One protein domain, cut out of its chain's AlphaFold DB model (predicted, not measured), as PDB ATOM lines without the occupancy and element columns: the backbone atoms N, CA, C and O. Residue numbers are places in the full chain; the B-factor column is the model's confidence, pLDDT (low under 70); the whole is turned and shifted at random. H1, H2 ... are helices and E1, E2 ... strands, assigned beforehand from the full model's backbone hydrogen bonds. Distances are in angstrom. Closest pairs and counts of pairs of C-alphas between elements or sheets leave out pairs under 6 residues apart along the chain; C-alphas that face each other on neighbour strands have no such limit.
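This is residues 35 to 101 of the 105 residues of an uncharacterized protein of Micromonospora matsumotoense (UniProt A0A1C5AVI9). Three antiparallel strands, in the order E1, E2, E3, make a narrow ribbon; helix H2 grazes it, and a long loop, residues 41 to 57, extends beyond one end. The 67 printed residues hold E1, E2, E3, H1, H2 in chain order, class mixed. The whole is loose, radius of gyration of the C-alphas 13.9 A, and flat, spanning 42 by 31 by 14 A.

E2, residues 58 to 64, spans 19.4 A. E1, residues 35 to 40, spans 14.6 A from C-alpha 35 at (-21.436, 29.322, 44.396). E3 is residues 70 to 73, H1 79 to 83. H2, residues 87 to 99, spans 18.4 A to C-alpha 99 at (-32.004, 25.316, 53.743).

The strands form a meander, each the antiparallel neighbour of the one before. Hairpin E1 and E2 has N 37 and O 60 at 2.8 A; hairpin E2 and E3 has N 63 and O 71 at 2.9 A. H2 only grazes the sheet with residues 93 to 99; the closest C-alphas of E3 and H2, Leu 72 and Val 96, are 7.5 A apart. H1 is not on the sheet. In H1 and H2 every O i to N i+4 pair is within hydrogen-bond range.

The printed part has no cut. The E1 to E2 link is long; residues 42 to 56 have pLDDT under 70.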
ATOM      1  N   THR A  35     -22.136  30.600  44.528       84.44
ATOM      2  CA  THR A  35     -21.436  29.322  44.396       84.44
ATOM      3  C   THR A  35     -21.953  28.597  43.162       84.44
ATOM      4  O   THR A  35     -23.125  28.230  43.102       84.44
ATOM      5  N   VAL A  36     -21.072  28.347  42.192       84.25
ATOM      6  CA  VAL A  36     -21.373  27.432  41.084       84.25
ATOM      7  C   VAL A  36     -21.279  26.002  41.611       84.25
ATOM      8  O   VAL A  36     -20.216  25.552  42.036       84.25
ATOM      9  N   LEU A  37     -22.410  25.302  41.629       84.75
ATOM     10  CA  LEU A  37     -22.531  23.925  42.107       84.75
ATOM     11  C   LEU A  37     -22.185  22.911  41.014       84.75
ATOM     12  O   LEU A  37     -21.640  21.848  41.309       84.75
ATOM     13  N   ALA A  38     -22.522  23.229  39.765       82.62
ATOM     14  CA  ALA A  38     -22.184  22.428  38.598       82.62
ATOM     15  C   ALA A  38     -22.124  23.308  37.346       82.62
ATOM     16  O   ALA A  38     -22.893  24.257  37.228       82.62
ATOM     17  N   HIS A  39     -21.246  22.940  36.419       81.94
ATOM     18  CA  HIS A  39     -21.145  23.528  35.088       81.94
ATOM     19  C   HIS A  39     -21.419  22.439  34.055       81.94
ATOM     20  O   HIS A  39     -20.878  21.333  34.159       81.94
ATOM     21  N   ALA A  40     -22.250  22.748  33.068       77.38
ATOM     22  CA  ALA A  40     -22.475  21.898  31.917       77.38
ATOM     23  C   ALA A  40     -21.930  22.574  30.662       77.38
ATOM     24  O   ALA A  40     -22.492  23.560  30.182       77.38
ATOM     25  N   ASP A  41     -20.903  21.965  30.075       73.81
ATOM     26  CA  ASP A  41     -20.602  22.178  28.670       73.81
ATOM     27  C   ASP A  41     -21.757  21.622  27.821       73.81
ATOM     28  O   ASP A  41     -22.397  20.611  28.116       73.81
ATOM     29  N   HIS A  42     -22.042  22.304  26.736       68.06
ATOM     30  CA  HIS A  42     -23.154  22.078  25.833       68.06
ATOM     31  C   HIS A  42     -22.624  21.191  24.720       68.06
ATOM     32  O   HIS A  42     -21.623  21.478  24.067       68.06
ATOM     33  N   GLY A  43     -23.317  20.077  24.508       57.28
ATOM     34  CA  GLY A  43     -23.100  19.255  23.329       57.28
ATOM     35  C   GLY A  43     -23.748  19.877  22.092       57.28
ATOM     36  O   GLY A  43     -24.512  20.836  22.180       57.28
ATOM     37  N   LEU A  44     -23.544  19.233  20.943       52.53
ATOM     38  CA  LEU A  44     -24.071  19.591  19.610       52.53
ATOM     39  C   LEU A  44     -25.605  19.794  19.502       52.53
ATOM     40  O   LEU A  44     -26.127  19.988  18.410       52.53
ATOM     41  N   ARG A  45     -26.359  19.659  20.597       54.12
ATOM     42  CA  ARG A  45     -27.829  19.606  20.643       54.12
ATOM     43  C   ARG A  45     -28.443  20.704  21.523       54.12
ATOM     44  O   ARG A  45     -29.619  20.600  21.862       54.12
ATOM     45  N   PHE A  46     -27.684  21.726  21.922       60.19
ATOM     46  CA  PHE A  46     -28.230  22.849  22.685       60.19
ATOM     47  C   PHE A  46     -29.124  23.724  21.792       60.19
ATOM     48  O   PHE A  46     -28.653  24.526  20.998       60.19
ATOM     49  N   VAL A  47     -30.442  23.533  21.903       55.53
ATOM     50  CA  VAL A  47     -31.451  24.067  20.963       55.53
ATOM     51  C   VAL A  47     -31.570  25.600  20.996       55.53
ATOM     52  O   VAL A  47     -32.066  26.190  20.039       55.53
ATOM     53  N   ALA A  48     -31.104  26.266  22.059       55.16
ATOM     54  CA  ALA A  48     -31.183  27.725  22.170       55.16
ATOM     55  C   ALA A  48     -30.132  28.469  21.322       55.16
ATOM     56  O   ALA A  48     -30.339  29.639  21.007       55.16
ATOM     57  N   HIS A  49     -29.062  27.795  20.885       49.38
ATOM     58  CA  HIS A  49     -28.105  28.341  19.923       49.38
ATOM     59  C   HIS A  49     -28.126  27.500  18.642       49.38
ATOM     60  O   HIS A  49     -27.598  26.394  18.587       49.38
ATOM     61  N   TRP A  50     -28.722  28.045  17.579       42.28
ATOM     62  CA  TRP A  50     -28.650  27.508  16.212       42.28
ATOM     63  C   TRP A  50     -27.250  27.699  15.588       42.28
ATOM     64  O   TRP A  50     -27.122  28.148  14.452       42.28
ATOM     65  N   GLY A  51     -26.184  27.392  16.330       51.03
ATOM     66  CA  GLY A  51     -24.800  27.638  15.933       51.03
ATOM     67  C   GLY A  51     -23.829  26.703  16.646       51.03
ATOM     68  O   GLY A  51     -24.081  26.261  17.761       51.03
ATOM     69  N   ALA A  52     -22.725  26.387  15.970       52.09
ATOM     70  CA  ALA A  52     -21.672  25.476  16.427       52.09
ATOM     71  C   ALA A  52     -20.686  26.119  17.428       52.09
ATOM     72  O   ALA A  52     -19.589  25.595  17.622       52.09
ATOM     73  N   ASP A  53     -21.052  27.255  18.023       54.16
ATOM     74  CA  ASP A  53     -20.170  28.010  18.904       54.16
ATOM     75  C   ASP A  53     -20.031  27.299  20.256       54.16
ATOM     76  O   ASP A  53     -21.011  26.945  20.914       54.16
ATOM     77  N   SER A  54     -18.783  27.062  20.659       53.88
ATOM     78  CA  SER A  54     -18.419  26.535  21.974       53.88
ATOM     79  C   SER A  54     -18.404  27.657  23.021       53.88
ATOM     80  O   SER A  54     -17.885  28.733  22.743       53.88
ATOM     81  N   GLY A  55     -18.885  27.396  24.235       57.12
ATOM     82  CA  GLY A  55     -18.957  28.331  25.372       57.12
ATOM     83  C   GLY A  55     -20.360  28.614  25.964       57.12
ATOM     84  O   GLY A  55     -20.457  29.142  27.064       57.12
ATOM     85  N   HIS A  56     -21.453  28.228  25.308       61.19
ATOM     86  CA  HIS A  56     -22.865  28.366  25.720       61.19
ATOM     87  C   HIS A  56     -23.436  27.278  26.659       61.19
ATOM     88  O   HIS A  56     -24.326  26.513  26.280       61.19
ATOM     89  N   GLY A  57     -22.883  27.148  27.868       71.19
ATOM     90  CA  GLY A  57     -23.267  26.120  28.846       71.19
ATOM     91  C   GLY A  57     -24.439  26.501  29.744       71.19
ATOM     92  O   GLY A  57     -25.035  27.564  29.596       71.19
ATOM     93  N   ALA A  58     -24.739  25.630  30.703       78.44
ATOM     94  CA  ALA A  58     -25.619  25.953  31.821       78.44
ATOM     95  C   ALA A  58     -24.847  25.811  33.133       78.44
ATOM     96  O   ALA A  58     -24.225  24.775  33.375       78.44
ATOM     97  N   ASP A  59     -24.929  26.830  33.982       82.94
ATOM     98  CA  ASP A  59     -24.442  26.769  35.356       82.94
ATOM     99  C   ASP A  59     -25.609  26.531  36.308       82.94
ATOM    100  O   ASP A  59     -26.644  27.190  36.239       82.94
ATOM    101  N   LEU A  60     -25.412  25.599  37.234       87.50
ATOM    102  CA  LEU A  60     -26.250  25.449  38.410       87.50
ATOM    103  C   LEU A  60     -25.633  26.290  39.525       87.50
ATOM    104  O   LEU A  60     -24.542  25.979  40.008       87.50
ATOM    105  N   ILE A  61     -26.328  27.338  39.946       89.19
ATOM    106  CA  ILE A  61     -25.807  28.361  40.851       89.19
ATOM    107  C   ILE A  61     -26.653  28.399  42.117       89.19
ATOM    108  O   ILE A  61     -27.881  28.383  42.070       89.19
ATOM    109  N   TYR A  62     -25.990  28.493  43.264       88.31
ATOM    110  CA  TYR A  62     -26.617  28.833  44.532       88.31
ATOM    111  C   TYR A  62     -26.066  30.160  45.040       88.31
ATOM    112  O   TYR A  62     -24.856  30.382  45.011       88.31
ATOM    113  N   GLU A  63     -26.945  31.034  45.513       87.62
ATOM    114  CA  GLU A  63     -26.572  32.363  45.975       87.62
ATOM    115  C   GLU A  63     -27.227  32.720  47.304       87.62
ATOM    116  O   GLU A  63     -28.440  32.581  47.473       87.62
ATOM    117  N   GLU A  64     -26.429  33.274  48.215       87.12
ATOM    118  CA  GLU A  64     -26.912  33.978  49.401       87.12
ATOM    119  C   GLU A  64     -26.805  35.490  49.179       87.12
ATOM    120  O   GLU A  64     -25.716  36.041  49.012       87.12
ATOM    121  N   ARG A  65     -27.955  36.169  49.142       83.62
ATOM    122  CA  ARG A  65     -28.035  37.594  48.798       83.62
ATOM    123  C   ARG A  65     -27.604  38.455  49.996       83.62
ATOM    124  O   ARG A  65     -28.043  38.184  51.115       83.62
ATOM    125  N   PRO A  66     -26.853  39.559  49.793       79.81
ATOM    126  CA  PRO A  66     -26.434  40.444  50.888       79.81
ATOM    127  C   PRO A  66     -27.586  41.038  51.716       79.81
ATOM    128  O   PRO A  66     -27.435  41.257  52.913       79.81
ATOM    129  N   ALA A  67     -28.742  41.285  51.092       80.81
ATOM    130  CA  ALA A  67     -29.943  41.798  51.757       80.81
ATOM    131  C   ALA A  67     -30.767  40.705  52.475       80.81
ATOM    132  O   ALA A  67     -31.864  40.975  52.960       80.81
ATOM    133  N   GLY A  68     -30.252  39.474  52.532       80.19
ATOM    134  CA  GLY A  68     -30.996  38.292  52.944       80.19
ATOM    135  C   GLY A  68     -31.737  37.638  51.776       80.19
ATOM    136  O   GLY A  68     -31.981  38.245  50.733       80.19
ATOM    137  N   GLY A  69     -32.090  36.367  51.963       84.88
ATOM    138  CA  GLY A  69     -32.674  35.526  50.920       84.88
ATOM    139  C   GLY A  69     -31.639  34.648  50.219       84.88
ATOM    140  O   GLY A  69     -30.434  34.903  50.250       84.88
ATOM    141  N   ARG A  70     -32.134  33.564  49.624       88.81
ATOM    142  CA  ARG A  70     -31.324  32.533  48.974       88.81
ATOM    143  C   ARG A  70     -31.941  32.189  47.630       88.81
ATOM    144  O   ARG A  70     -33.164  32.124  47.527       88.81
ATOM    145  N   VAL A  71     -31.110  31.970  46.619       89.56
ATOM    146  CA  VAL A  71     -31.546  31.645  45.258       89.56
ATOM    147  C   VAL A  71     -30.843  30.374  44.808       89.56
ATOM    148  O   VAL A  71     -29.638  30.232  44.988       89.56
ATOM    149  N   LEU A  72     -31.605  29.457  44.216       91.25
ATOM    150  CA  LEU A  72     -31.069  28.381  43.391       91.25
ATOM    151  C   LEU A  72     -31.477  28.669  41.947       91.25
ATOM    152  O   LEU A  72     -32.670  28.711  41.650       91.25
ATOM    153  N   ASP A  73     -30.494  28.855  41.073       89.81
ATOM    154  CA  ASP A  73     -30.682  28.973  39.630       89.81
ATOM    155  C   ASP A  73     -30.191  27.689  38.960       89.81
ATOM    156  O   ASP A  73     -29.038  27.293  39.112       89.81
ATOM    157  N   ALA A  74     -31.089  27.016  38.248       88.25
ATOM    158  CA  ALA A  74     -30.791  25.767  37.566       88.25
ATOM    159  C   ALA A  74     -30.078  25.949  36.219       88.25
ATOM    160  O   ALA A  74     -29.614  24.954  35.659       88.25
ATOM    161  N   GLY A  75     -30.085  27.159  35.648       81.38
ATOM    162  CA  GLY A  75     -29.503  27.438  34.331       81.38
ATOM    163  C   GLY A  75     -30.127  26.643  33.174       81.38
ATOM    164  O   GLY A  75     -29.594  26.642  32.068       81.38
ATOM    165  N   SER A  76     -31.242  25.935  33.401       82.50
ATOM    166  CA  SER A  76     -31.846  25.031  32.421       82.50
ATOM    167  C   SER A  76     -33.367  24.988  32.512       82.50
ATOM    168  O   SER A  76     -33.950  24.678  33.552       82.50
ATOM    169  N   THR A  77     -34.023  25.174  31.365       83.56
ATOM    170  CA  THR A  77     -35.479  25.030  31.222       83.56
ATOM    171  C   THR A  77     -35.957  23.603  31.492       83.56
ATOM    172  O   THR A  77     -37.083  23.404  31.940       83.56
ATOM    173  N   ASN A  78     -35.124  22.592  31.228       85.38
ATOM    174  CA  ASN A  78     -35.523  21.189  31.374       85.38
ATOM    175  C   ASN A  78     -35.317  20.630  32.794       85.38
ATOM    176  O   ASN A  78     -35.651  19.468  33.031       85.38
ATOM    177  N   TYR A  79     -34.818  21.442  33.733       89.44
ATOM    178  CA  TYR A  79     -34.555  21.025  35.111       89.44
ATOM    179  C   TYR A  79     -35.765  20.350  35.782       89.44
ATOM    180  O   TYR A  79     -35.592  19.261  36.333       89.44
ATOM    181  N   PRO A  80     -37.011  20.870  35.672       90.38
ATOM    182  CA  PRO A  80     -38.174  20.201  36.261       90.38
ATOM    183  C   PRO A  80     -38.441  18.806  35.681       90.38
ATOM    184  O   PRO A  80     -38.859  17.908  36.405       90.38
ATOM    185  N   GLY A  81     -38.169  18.601  34.388       91.56
ATOM    186  CA  GLY A  81     -38.288  17.286  33.759       91.56
ATOM    187  C   GLY A  81     -37.253  16.300  34.299       91.56
ATOM    188  O   GLY A  81     -37.575  15.141  34.554       91.56
ATOM    189  N   ALA A  82     -36.027  16.768  34.546       90.38
ATOM    190  CA  ALA A  82     -34.969  15.951  35.130       90.38
ATOM    191  C   ALA A  82     -35.284  15.537  36.580       90.38
ATOM    192  O   ALA A  82     -34.984  14.409  36.967       90.38
ATOM    193  N   LEU A  83     -35.975  16.381  37.359       94.38
ATOM    194  CA  LEU A  83     -36.414  16.028  38.718       94.38
ATOM    195  C   LEU A  83     -37.312  14.785  38.764       94.38
ATOM    196  O   LEU A  83     -37.327  14.093  39.780       94.38
ATOM    197  N   ALA A  84     -38.039  14.463  37.692       94.31
ATOM    198  CA  ALA A  84     -38.899  13.282  37.659       94.31
ATOM    199  C   ALA A  84     -38.112  11.959  37.661       94.31
ATOM    200  O   ALA A  84     -38.652  10.930  38.064       94.31
ATOM    201  N   VAL A  85     -36.850  11.973  37.218       95.44
ATOM    202  CA  VAL A  85     -36.074  10.751  36.944       95.44
ATOM    203  C   VAL A  85     -34.691  10.725  37.594       95.44
ATOM    204  O   VAL A  85     -34.161   9.639  37.813       95.44
ATOM    205  N   ASP A  86     -34.107  11.880  37.926       93.31
ATOM    206  CA  ASP A  86     -32.755  11.972  38.482       93.31
ATOM    207  C   ASP A  86     -32.773  12.062  40.024       93.31
ATOM    208  O   ASP A  86     -33.172  13.089  40.589       93.31
ATOM    209  N   PRO A  87     -32.324  11.021  40.750       94.44
ATOM    210  CA  PRO A  87     -32.353  11.019  42.212       94.44
ATOM    211  C   PRO A  87     -31.373  12.020  42.846       94.44
ATOM    212  O   PRO A  87     -31.607  12.466  43.973       94.44
ATOM    213  N   GLY A  88     -30.296  12.389  42.145       92.62
ATOM    214  CA  GLY A  88     -29.314  13.366  42.606       92.62
ATOM    215  C   GLY A  88     -29.884  14.781  42.599       92.62
ATOM    216  O   GLY A  88     -29.831  15.468  43.619       92.62
ATOM    217  N   LEU A  89     -30.515  15.190  41.496       92.00
ATOM    218  CA  LEU A  89     -31.193  16.483  41.383       92.00
ATOM    219  C   LEU A  89     -32.380  16.590  42.335       92.00
ATOM    220  O   LEU A  89     -32.595  17.642  42.941       92.00
ATOM    221  N   GLN A  90     -33.110  15.492  42.546       95.25
ATOM    222  CA  GLN A  90     -34.135  15.459  43.581       95.25
ATOM    223  C   GLN A  90     -33.537  15.692  44.974       95.25
ATOM    224  O   GLN A  90     -34.072  16.486  45.743       95.25
ATOM    225  N   ALA A  91     -32.443  15.008  45.332       94.81
ATOM    226  CA  ALA A  91     -31.793  15.180  46.631       94.81
ATOM    227  C   ALA A  91     -31.257  16.604  46.822       94.81
ATOM    228  O   ALA A  91     -31.510  17.213  47.859       94.81
ATOM    229  N   LEU A  92     -30.601  17.161  45.803       92.44
ATOM    230  CA  LEU A  92     -30.150  18.549  45.796       92.44
ATOM    231  C   LEU A  92     -31.316  19.516  46.039       92.44
ATOM    232  O   LEU A  92     -31.245  20.334  46.950       92.44
ATOM    233  N   THR A  93     -32.397  19.395  45.264       93.56
ATOM    234  CA  THR A  93     -33.573  20.269  45.392       93.56
ATOM    235  C   THR A  93     -34.165  20.182  46.793       93.56
ATOM    236  O   THR A  93     -34.469  21.199  47.408       93.56
ATOM    237  N   ARG A  94     -34.271  18.969  47.347       94.38
ATOM    238  CA  ARG A  94     -34.735  18.754  48.724       94.38
ATOM    239  C   ARG A  94     -33.830  19.440  49.748       94.38
ATOM    240  O   ARG A  94     -34.346  20.078  50.660       94.38
ATOM    241  N   ASN A  95     -32.512  19.337  49.592       92.50
ATOM    242  CA  ASN A  95     -31.556  19.985  50.487       92.50
ATOM    243  C   ASN A  95     -31.684  21.508  50.422       92.50
ATOM    244  O   ASN A  95     -31.698  22.158  51.464       92.50
ATOM    245  N   VAL A  96     -31.817  22.070  49.222       92.25
ATOM    246  CA  VAL A  96     -31.998  23.512  49.024       92.25
ATOM    247  C   VAL A  96     -33.285  23.994  49.686       92.25
ATOM    248  O   VAL A  96     -33.239  24.942  50.462       92.25
ATOM    249  N   LEU A  97     -34.407  23.310  49.453       93.06
ATOM    250  CA  LEU A  97     -35.691  23.644  50.075       93.06
ATOM    251  C   LEU A  97     -35.607  23.618  51.607       93.06
ATOM    252  O   LEU A  97     -36.031  24.568  52.258       93.06
ATOM    253  N   HIS A  98     -34.958  22.603  52.180       92.62
ATOM    254  CA  HIS A  98     -34.707  22.548  53.621       92.62
ATOM    255  C   HIS A  98     -33.864  23.741  54.111       92.62
ATOM    256  O   HIS A  98     -34.188  24.361  55.118       92.62
ATOM    257  N   HIS A  99     -32.808  24.133  53.387       88.06
ATOM    258  CA  HIS A  99     -32.004  25.316  53.743       88.06
ATOM    259  C   HIS A  99     -32.783  26.633  53.587       88.06
ATOM    260  O   HIS A  99     -32.459  27.628  54.236       88.06
ATOM    261  N   MET A 100     -33.830  26.643  52.761       90.56
ATOM    262  CA  MET A 100     -34.781  27.748  52.641       90.56
ATOM    263  C   MET A 100     -35.857  27.743  53.740       90.56
ATOM    264  O   MET A 100     -36.653  28.674  53.790       90.56
ATOM    265  N   GLY A 101     -35.861  26.752  54.640       91.31
ATOM    266  CA  GLY A 101     -36.850  26.622  55.714       91.31
ATOM    267  C   GLY A 101     -38.167  25.986  55.268       91.31
ATOM    268  O   GLY A 101     -39.187  26.181  55.919       91.31
TER     269      GLY A 101